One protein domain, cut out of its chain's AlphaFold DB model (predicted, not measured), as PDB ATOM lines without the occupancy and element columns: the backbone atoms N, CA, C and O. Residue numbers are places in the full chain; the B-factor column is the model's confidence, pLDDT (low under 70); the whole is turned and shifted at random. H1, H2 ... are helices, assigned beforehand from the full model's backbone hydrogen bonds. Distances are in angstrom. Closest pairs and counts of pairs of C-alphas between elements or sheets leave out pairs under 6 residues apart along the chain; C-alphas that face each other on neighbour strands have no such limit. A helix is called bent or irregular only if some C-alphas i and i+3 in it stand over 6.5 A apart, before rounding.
ATOM      1  N   TRP A   2     113.192 109.840  89.391       95.62
ATOM      2  CA  TRP A   2     113.925 110.899  88.659       95.62
ATOM      3  C   TRP A   2     114.033 112.220  89.421       95.62
ATOM      4  O   TRP A   2     115.113 112.790  89.465       95.62
ATOM      5  N   LEU A   3     112.959 112.665  90.083       95.06
ATOM      6  CA  LEU A   3     113.004 113.851  90.945       95.06
ATOM      7  C   LEU A   3     114.048 113.703  92.061       95.06
ATOM      8  O   LEU A   3     114.927 114.545  92.196       95.06
ATOM      9  N   ALA A   4     113.982 112.599  92.813       96.81
ATOM     10  CA  ALA A   4     114.927 112.310  93.887       96.81
ATOM     11  C   ALA A   4     116.372 112.219  93.370       96.81
ATOM     12  O   ALA A   4     117.272 112.763  93.993       96.81
ATOM     13  N   SER A   5     116.601 111.602  92.207       96.56
ATOM     14  CA  SER A   5     117.923 111.507  91.575       96.56
ATOM     15  C   SER A   5     118.437 112.864  91.112       96.56
ATOM     16  O   SER A   5     119.603 113.193  91.306       96.56
ATOM     17  N   HIS A   6     117.558 113.683  90.537       96.06
ATOM     18  CA  HIS A   6     117.912 115.032  90.136       96.06
ATOM     19  C   HIS A   6     118.309 115.857  91.363       96.06
ATOM     20  O   HIS A   6     119.356 116.488  91.348       96.06
ATOM     21  N   TRP A   7     117.526 115.794  92.439       97.12
ATOM     22  CA  TRP A   7     117.820 116.465  93.704       97.12
ATOM     23  C   TRP A   7     119.137 115.988  94.332       97.12
ATOM     24  O   TRP A   7     119.987 116.800  94.673       97.12
ATOM     25  N   THR A   8     119.312 114.673  94.466       95.75
ATOM     26  CA  THR A   8     120.414 114.072  95.234       95.75
ATOM     27  C   THR A   8     121.643 113.785  94.383       95.75
ATOM     28  O   THR A   8     122.689 114.370  94.597       95.75
ATOM     29  N   VAL A   9     121.536 112.897  93.398       94.94
ATOM     30  CA  VAL A   9     122.682 112.378  92.635       94.94
ATOM     31  C   VAL A   9     123.276 113.436  91.710       94.94
ATOM     32  O   VAL A   9     124.483 113.467  91.516       94.94
ATOM     33  N   ARG A  10     122.439 114.294  91.118       95.19
ATOM     34  CA  ARG A  10     122.919 115.328  90.191       95.19
ATOM     35  C   ARG A  10     123.255 116.650  90.867       95.19
ATOM     36  O   ARG A  10     124.216 117.287  90.460       95.19
ATOM     37  N   ASN A  11     122.429 117.094  91.811       95.31
ATOM     38  CA  ASN A  11     122.610 118.388  92.476       95.31
ATOM     39  C   ASN A  11     123.239 118.262  93.874       95.31
ATOM     40  O   ASN A  11     123.363 119.262  94.569       95.31
ATOM     41  N   GLU A  12     123.623 117.049  94.284       93.56
ATOM     42  CA  GLU A  12     124.371 116.757  95.518       93.56
ATOM     43  C   GLU A  12     123.674 117.210  96.814       93.56
ATOM     44  O   GLU A  12     124.278 117.263  97.886       93.56
ATOM     45  N   PHE A  13     122.367 117.491  96.760       95.94
ATOM     46  CA  PHE A  13     121.600 117.811  97.955       95.94
ATOM     47  C   PHE A  13     121.327 116.556  98.788       95.94
ATOM     48  O   PHE A  13     121.078 115.465  98.270       95.94
ATOM     49  N   GLY A  14     121.280 116.726 100.111       94.12
ATOM     50  CA  GLY A  14     120.920 115.646 101.027       94.12
ATOM     51  C   GLY A  14     119.538 115.056 100.720       94.12
ATOM     52  O   GLY A  14     118.576 115.779 100.440       94.12
ATOM     53  N   TRP A  15     119.422 113.728 100.814       94.94
ATOM     54  CA  TRP A  15     118.165 113.016 100.556       94.94
ATOM     55  C   TRP A  15     117.118 113.228 101.655       94.94
ATOM     56  O   TRP A  15     115.926 113.224 101.361       94.94
ATOM     57  N   LEU A  16     117.548 113.457 102.902       95.88
ATOM     58  CA  LEU A  16     116.653 113.693 104.039       95.88
ATOM     59  C   LEU A  16     115.780 114.952 103.852       95.88
ATOM     60  O   LEU A  16     114.561 114.827 103.953       95.88
ATOM     61  N   PRO A  17     116.327 116.138 103.517       96.31
ATOM     62  CA  PRO A  17     115.503 117.299 103.178       96.31
ATOM     63  C   PRO A  17     114.581 117.071 101.973       96.31
ATOM     64  O   PRO A  17     113.428 117.496 101.993       96.31
ATOM     65  N   GLY A  18     115.067 116.378 100.938       96.50
ATOM     66  CA  GLY A  18     114.279 116.113  99.733       96.50
ATOM     67  C   GLY A  18     113.069 115.214 100.001       96.50
ATOM     68  O   GLY A  18     111.965 115.510  99.538       96.50
ATOM     69  N   GLN A  19     113.241 114.160 100.805       96.06
ATOM     70  CA  GLN A  19     112.126 113.291 101.187       96.06
ATOM     71  C   GLN A  19     111.127 113.994 102.111       96.06
ATOM     72  O   GLN A  19     109.939 113.712 101.987       96.06
ATOM     73  N   GLU A  20     111.564 114.922 102.980       96.00
ATOM     74  CA  GLU A  20     110.636 115.736 103.783       96.00
ATOM     75  C   GLU A  20     109.773 116.610 102.880       96.00
ATOM     76  O   GLU A  20     108.552 116.615 103.020       96.00
ATOM     77  N   GLU A  21     110.391 117.318 101.929       95.50
ATOM     78  CA  GLU A  21     109.653 118.179 101.009       95.50
ATOM     79  C   GLU A  21     108.666 117.360 100.178       95.50
ATOM     80  O   GLU A  21     107.492 117.705 100.101       95.50
ATOM     81  N   MET A  22     109.089 116.212  99.640       95.62
ATOM     82  CA  MET A  22     108.175 115.314  98.935       95.62
ATOM     83  C   MET A  22     107.043 114.822  99.845       95.62
ATOM     84  O   MET A  22     105.886 114.828  99.426       95.62
ATOM     85  N   TYR A  23     107.344 114.446 101.091       95.25
ATOM     86  CA  TYR A  23     106.335 113.975 102.033       95.25
ATOM     87  C   TYR A  23     105.284 115.052 102.315       95.25
ATOM     88  O   TYR A  23     104.104 114.726 102.352       95.25
ATOM     89  N   ARG A  24     105.640 116.336 102.415       95.44
ATOM     90  CA  ARG A  24     104.649 117.417 102.604       95.44
ATOM     91  C   ARG A  24     103.542 117.405 101.555       95.44
ATOM     92  O   ARG A  24     102.399 117.723 101.879       95.44
ATOM     93  N   HIS A  25     103.867 117.020 100.321       94.94
ATOM     94  CA  HIS A  25     102.945 117.038  99.183       94.94
ATOM     95  C   HIS A  25     102.402 115.665  98.783       94.94
ATOM     96  O   HIS A  25     101.547 115.604  97.904       94.94
ATOM     97  N   LEU A  26     102.876 114.576  99.392       92.44
ATOM     98  CA  LEU A  26     102.501 113.213  99.014       92.44
ATOM     99  C   LEU A  26     101.062 112.906  99.452       92.44
ATOM    100  O   LEU A  26     100.785 112.839 100.647       92.44
ATOM    101  N   ILE A  27     100.158 112.745  98.487       88.62
ATOM    102  CA  ILE A  27      98.722 112.556  98.743       88.62
ATOM    103  C   ILE A  27      98.415 111.093  99.096       88.62
ATOM    104  O   ILE A  27      97.697 110.827 100.054       88.62
ATOM    105  N   ASP A  28      99.016 110.154  98.368       75.62
ATOM    106  CA  ASP A  28      98.666 108.730  98.326       75.62
ATOM    107  C   ASP A  28      99.853 107.813  98.669       75.62
ATOM    108  O   ASP A  28     100.017 106.733  98.104       75.62
ATOM    109  N   GLY A  29     100.713 108.234  99.602       81.06
ATOM    110  CA  GLY A  29     101.909 107.469  99.950       81.06
ATOM    111  C   GLY A  29     102.256 107.471 101.431       81.06
ATOM    112  O   GLY A  29     102.100 108.468 102.146       81.06
ATOM    113  N   SER A  30     102.775 106.329 101.883       87.94
ATOM    114  CA  SER A  30     103.241 106.155 103.252       87.94
ATOM    115  C   SER A  30     104.587 106.853 103.470       87.94
ATOM    116  O   SER A  30     105.390 107.069 102.553       87.94
ATOM    117  N   ARG A  31     104.867 107.201 104.728       90.81
ATOM    118  CA  ARG A  31     106.175 107.741 105.118       90.81
ATOM    119  C   ARG A  31     107.292 106.717 104.884       90.81
ATOM    120  O   ARG A  31     108.382 107.106 104.469       90.81
ATOM    121  N   ALA A  32     107.008 105.440 105.135       90.44
ATOM    122  CA  ALA A  32     107.958 104.345 104.988       90.44
ATOM    123  C   ALA A  32     108.402 104.172 103.527       90.44
ATOM    124  O   ALA A  32     109.601 104.176 103.253       90.44
ATOM    125  N   ASP A  33     107.455 104.122 102.588       90.12
ATOM    126  CA  ASP A  33     107.760 103.946 101.162       90.12
ATOM    127  C   ASP A  33     108.499 105.156 100.586       90.12
ATOM    128  O   ASP A  33     109.439 105.002  99.804       90.12
ATOM    129  N   ASN A  34     108.119 106.368 101.007       94.94
ATOM    130  CA  ASN A  34     108.831 107.584 100.626       94.94
ATOM    131  C   ASN A  34     110.292 107.528 101.097       94.94
ATOM    132  O   ASN A  34     111.205 107.662 100.284       94.94
ATOM    133  N   LEU A  35     110.529 107.262 102.385       94.31
ATOM    134  CA  LEU A  35     111.884 107.141 102.931       94.31
ATOM    135  C   LEU A  35     112.700 106.082 102.184       94.31
ATOM    136  O   LEU A  35     113.804 106.379 101.720       94.31
ATOM    137  N   LEU A  36     112.141 104.883 102.010       91.19
ATOM    138  CA  LEU A  36     112.815 103.777 101.338       91.19
ATOM    139  C   LEU A  36     113.144 104.112  99.877       91.19
ATOM    140  O   LEU A  36     114.251 103.843  99.416       91.19
ATOM    141  N   GLY A  37     112.222 104.747  99.149       93.69
ATOM    142  CA  GLY A  37     112.438 105.153  97.760       93.69
ATOM    143  C   GLY A  37     113.550 106.195  97.602       93.69
ATOM    144  O   GLY A  37     114.350 106.120  96.661       93.69
ATOM    145  N   TRP A  38     113.643 107.150  98.529       96.44
ATOM    146  CA  TRP A  38     114.724 108.138  98.544       96.44
ATOM    147  C   TRP A  38     116.069 107.517  98.940       96.44
ATOM    148  O   TRP A  38     117.063 107.763  98.256       96.44
ATOM    149  N   GLN A  39     116.099 106.647  99.954       93.19
ATOM    150  CA  GLN A  39     117.297 105.889 100.340       93.19
ATOM    151  C   GLN A  39     117.810 104.996  99.206       93.19
ATOM    152  O   GLN A  39     119.007 104.958  98.920       93.19
ATOM    153  N   TRP A  40     116.903 104.303  98.518       92.56
ATOM    154  CA  TRP A  40     117.245 103.488  97.358       92.56
ATOM    155  C   TRP A  40     117.849 104.338  96.237       92.56
ATOM    156  O   TRP A  40     118.844 103.947  95.632       92.56
ATOM    157  N   THR A  41     117.301 105.536  96.001       95.56
ATOM    158  CA  THR A  41     117.788 106.448  94.957       95.56
ATOM    159  C   THR A  41     119.232 106.891  95.205       95.56
ATOM    160  O   THR A  41     119.998 107.002  94.250       95.56
ATOM    161  N   VAL A  42     119.632 107.088  96.463       93.94
ATOM    162  CA  VAL A  42     121.026 107.412  96.819       93.94
ATOM    163  C   VAL A  42     121.921 106.186  96.980       93.94
ATOM    164  O   VAL A  42     123.075 106.325  97.358       93.94
ATOM    165  N   GLY A  43     121.423 104.988  96.677       91.88
ATOM    166  CA  GLY A  43     122.226 103.772  96.645       91.88
ATOM    167  C   GLY A  43     122.382 103.045  97.979       91.88
ATOM    168  O   GLY A  43     123.154 102.092  98.038       91.88
ATOM    169  N   ALA A  44     121.634 103.410  99.027       88.38
ATOM    170  CA  ALA A  44     121.767 102.793 100.354       88.38
ATOM    171  C   ALA A  44     121.546 101.265 100.340       88.38
ATOM    172  O   ALA A  44     122.192 100.534 101.084       88.38
ATOM    173  N   GLY A  45     120.661 100.771  99.466       79.88
ATOM    174  CA  GLY A  45     120.383  99.337  99.313       79.88
ATOM    175  C   GLY A  45     121.116  98.647  98.155       79.88
ATOM    176  O   GLY A  45     121.130  97.422  98.091       79.88
ATOM    177  N   THR A  46     121.694  99.404  97.220       84.00
ATOM    178  CA  THR A  46     122.261  98.877  95.960       84.00
ATOM    179  C   THR A  46     123.771  99.076  95.844       84.00
ATOM    180  O   THR A  46     124.391  98.497  94.956       84.00
ATOM    181  N   GLY A  47     124.361  99.915  96.699       87.94
ATOM    182  CA  GLY A  47     125.759 100.340  96.616       87.94
ATOM    183  C   GLY A  47     126.051 101.314  95.471       87.94
ATOM    184  O   GLY A  47     127.205 101.677  95.274       87.94
ATOM    185  N   LYS A  48     125.033 101.732  94.703       91.19
ATOM    186  CA  LYS A  48     125.187 102.665  93.580       91.19
ATOM    187  C   LYS A  48     124.032 103.665  93.517       91.19
ATOM    188  O   LYS A  48     122.878 103.223  93.480       91.19
ATOM    189  N   PRO A  49     124.309 104.980  93.443       94.38
ATOM    190  CA  PRO A  49     123.270 105.975  93.230       94.38
ATOM    191  C   PRO A  49     122.531 105.738  91.912       94.38
ATOM    192  O   PRO A  49     123.124 105.402  90.884       94.38
ATOM    193  N   TYR A  50     121.221 105.953  91.919       95.06
ATOM    194  CA  TYR A  50     120.414 105.912  90.710       95.06
ATOM    195  C   TYR A  50     120.592 107.223  89.936       95.06
ATOM    196  O   TYR A  50     119.969 108.229  90.266       95.06
ATOM    197  N   GLY A  51     121.436 107.220  88.903       95.25
ATOM    198  CA  GLY A  51     121.566 108.316  87.938       95.25
ATOM    199  C   GLY A  51     120.596 108.178  86.760       95.25
ATOM    200  O   GLY A  51     120.219 107.068  86.378       95.25
ATOM    201  N   PHE A  52     120.210 109.304  86.152       96.88
ATOM    202  CA  PHE A  52     119.444 109.297  84.904       96.88
ATOM    203  C   PHE A  52     119.860 110.401  83.931       96.88
ATOM    204  O   PHE A  52     120.401 111.431  84.346       96.88
ATOM    205  N   ALA A  53     119.556 110.177  82.653       97.62
ATOM    206  CA  ALA A  53     119.812 111.088  81.540       97.62
ATOM    207  C   ALA A  53     118.555 111.326  80.682       97.62
ATOM    208  O   ALA A  53     117.558 110.596  80.768       97.62
ATOM    209  N   ARG A  54     118.610 112.336  79.811       97.44
ATOM    210  CA  ARG A  54     117.490 112.838  79.009       97.44
ATOM    211  C   ARG A  54     116.873 111.753  78.148       97.44
ATOM    212  O   ARG A  54     115.648 111.669  78.077       97.44
ATOM    213  N   TRP A  55     117.693 110.902  77.534       97.06
ATOM    214  CA  TRP A  55     117.207 109.840  76.655       97.06
ATOM    215  C   TRP A  55     116.251 108.875  77.380       97.06
ATOM    216  O   TRP A  55     115.292 108.389  76.779       97.06
ATOM    217  N   GLN A  56     116.452 108.625  78.682       97.25
ATOM    218  CA  GLN A  56     115.558 107.765  79.469       97.25
ATOM    219  C   GLN A  56     114.195 108.424  79.672       97.25
ATOM    220  O   GLN A  56     113.175 107.738  79.584       97.25
ATOM    221  N   VAL A  57     114.180 109.739  79.913       96.62
ATOM    222  CA  VAL A  57     112.945 110.525  80.021       96.62
ATOM    223  C   VAL A  57     112.251 110.586  78.667       96.62
ATOM    224  O   VAL A  57     111.077 110.265  78.582       96.62
ATOM    225  N   GLN A  58     112.974 110.879  77.584       96.44
ATOM    226  CA  GLN A  58     112.421 110.876  76.226       96.44
ATOM    227  C   GLN A  58     111.786 109.536  75.855       96.44
ATOM    228  O   GLN A  58     110.731 109.518  75.233       96.44
ATOM    229  N   LYS A  59     112.400 108.417  76.253       97.25
ATOM    230  CA  LYS A  59     111.882 107.079  75.956       97.25
ATOM    231  C   LYS A  59     110.603 106.733  76.726       97.25
ATOM    232  O   LYS A  59     109.806 105.946  76.230       97.25
ATOM    233  N   ARG A  60     110.440 107.237  77.954       97.00
ATOM    234  CA  ARG A  60     109.382 106.800  78.889       97.00
ATOM    235  C   ARG A  60     108.300 107.851  79.167       97.00
ATOM    236  O   ARG A  60     107.231 107.473  79.621       97.00
ATOM    237  N   ALA A  61     108.597 109.124  78.935       95.69
ATOM    238  CA  ALA A  61     107.743 110.284  79.185       95.69
ATOM    239  C   ALA A  61     108.131 111.416  78.209       95.69
ATOM    240  O   ALA A  61     108.660 112.467  78.589       95.69
ATOM    241  N   SER A  62     107.973 111.151  76.909       95.75
ATOM    242  CA  SER A  62     108.446 112.025  75.823       95.75
ATOM    243  C   SER A  62     107.810 113.420  75.844       95.75
ATOM    244  O   SER A  62     108.440 114.411  75.461       95.75
ATOM    245  N   GLU A  63     106.586 113.512  76.354       95.62
ATOM    246  CA  GLU A  63     105.809 114.726  76.551       95.62
ATOM    247  C   GLU A  63     106.518 115.721  77.478       95.62
ATOM    248  O   GLU A  63     106.539 116.918  77.180       95.62
ATOM    249  N   LEU A  64     107.212 115.232  78.517       93.56
ATOM    250  CA  LEU A  64     107.995 116.076  79.427       93.56
ATOM    251  C   LEU A  64     109.149 116.772  78.700       93.56
ATOM    252  O   LEU A  64     109.490 117.903  79.030       93.56
ATOM    253  N   CYS A  65     109.741 116.119  77.697       95.56
ATOM    254  CA  CYS A  65     110.837 116.676  76.903       95.56
ATOM    255  C   CYS A  65     110.339 117.563  75.753       95.56
ATOM    256  O   CYS A  65     110.971 118.573  75.439       95.56
ATOM    257  N   THR A  66     109.221 117.196  75.122       94.06
ATOM    258  CA  THR A  66     108.677 117.880  73.935       94.06
ATOM    259  C   THR A  66     108.283 119.324  74.244       94.06
ATOM    260  O   THR A  66     108.651 120.241  73.502       94.06
ATOM    261  N   GLY A  67     107.599 119.537  75.374       93.25
ATOM    262  CA  GLY A  67     107.166 120.856  75.847       93.25
ATOM    263  C   GLY A  67     108.182 121.600  76.721       93.25
ATOM    264  O   GLY A  67     107.892 122.698  77.187       93.25
ATOM    265  N   CYS A  68     109.366 121.031  76.977       95.69
ATOM    266  CA  CYS A  68     110.303 121.590  77.951       95.69
ATOM    267  C   CYS A  68     110.939 122.903  77.469       95.69
ATOM    268  O   CYS A  68     111.601 122.940  76.425       95.69
TER     269      CYS A  68
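AT A GLANCE: This is residues 2 to 68 of the 234 residues of the protein "Unannotated protein" of freshwater metagenome (UniProt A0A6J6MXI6). What does the model look like? It is two lobes of unequal size: H1, H2 and H3 pack together with their centres in a triangle, and the short helices H4 and H5 make a small second lobe, apart from the first and joined to it by residues 42 to 53. What is it built of? The printed part has 67 residues with five named helices, H1 to H5 in chain order, and no named strand; the class is all helix. How large is it? It is only just compact, close to loose, with a radius of gyration of the C-alphas of 12.8 A, and it spans 33 by 30 by 18 A.

HOW THE PARTS SIT: How do the two longest helices stand? H2, residues 15 to 25, and H3, residues 31 to 41, form a helical hairpin and touch, the closest C-alphas being those of Trp 15 and Trp 38, 6.3 A apart. They run opposite ways at a steep tilt of 42 degrees. What else is near them? H1, residues 2 to 10, forms a helical hairpin with H2, opposite ways at a shallow tilt of 24 degrees; they touch, the closest C-alphas being those of Thr 8 and Trp 15, 5.9 A apart. H1 and H3 only just touch, only at their ends, with 3 pairs of C-alphas within 8 A, the closest being Ser 5 and Thr 41 at 6.1 A. Where are the remaining helices? H4, residues 54 to 60, and H5, residues 62 to 66, touch each other, the closest C-alphas being those of Gln 58 and Cys 65, 6.1 A apart; both are apart from H1, H2 and H3. What do the backbones show? In H3, H4 and H5 every O i to N i+4 pair is within hydrogen-bond range; in H1 it is 4 of 5 and in H2 6 of 7.

IN THESE COORDINATES: How long are the helices? From first to last C-alpha, H2 measures 15.8 A, H3 15.5 A, H1 and H4 10.1 A each, and H5 6.2 A. H1 is neither bent nor irregular, but only just: C-alphas 7 and 10 are 6.3 A apart. Where are they found? H2 begins at C-alpha 15 (118.165, 113.016, 100.556), H1 begins at C-alpha 2 (113.925, 110.899, 88.659), and H5 ends at C-alpha 66 (108.677, 117.880, 73.935).

THE WHOLE: How far does it reach? The two C-alphas farthest apart are those of Gly 47 and Gly 67, at 34.6 A. How is it linked? The printed part has no cut; the link from H3 to H4 is long, 12 residues, and the others are tight. How confident is the model? The mean pLDDT of the printed part is 93.7, and no printed residue is under 70.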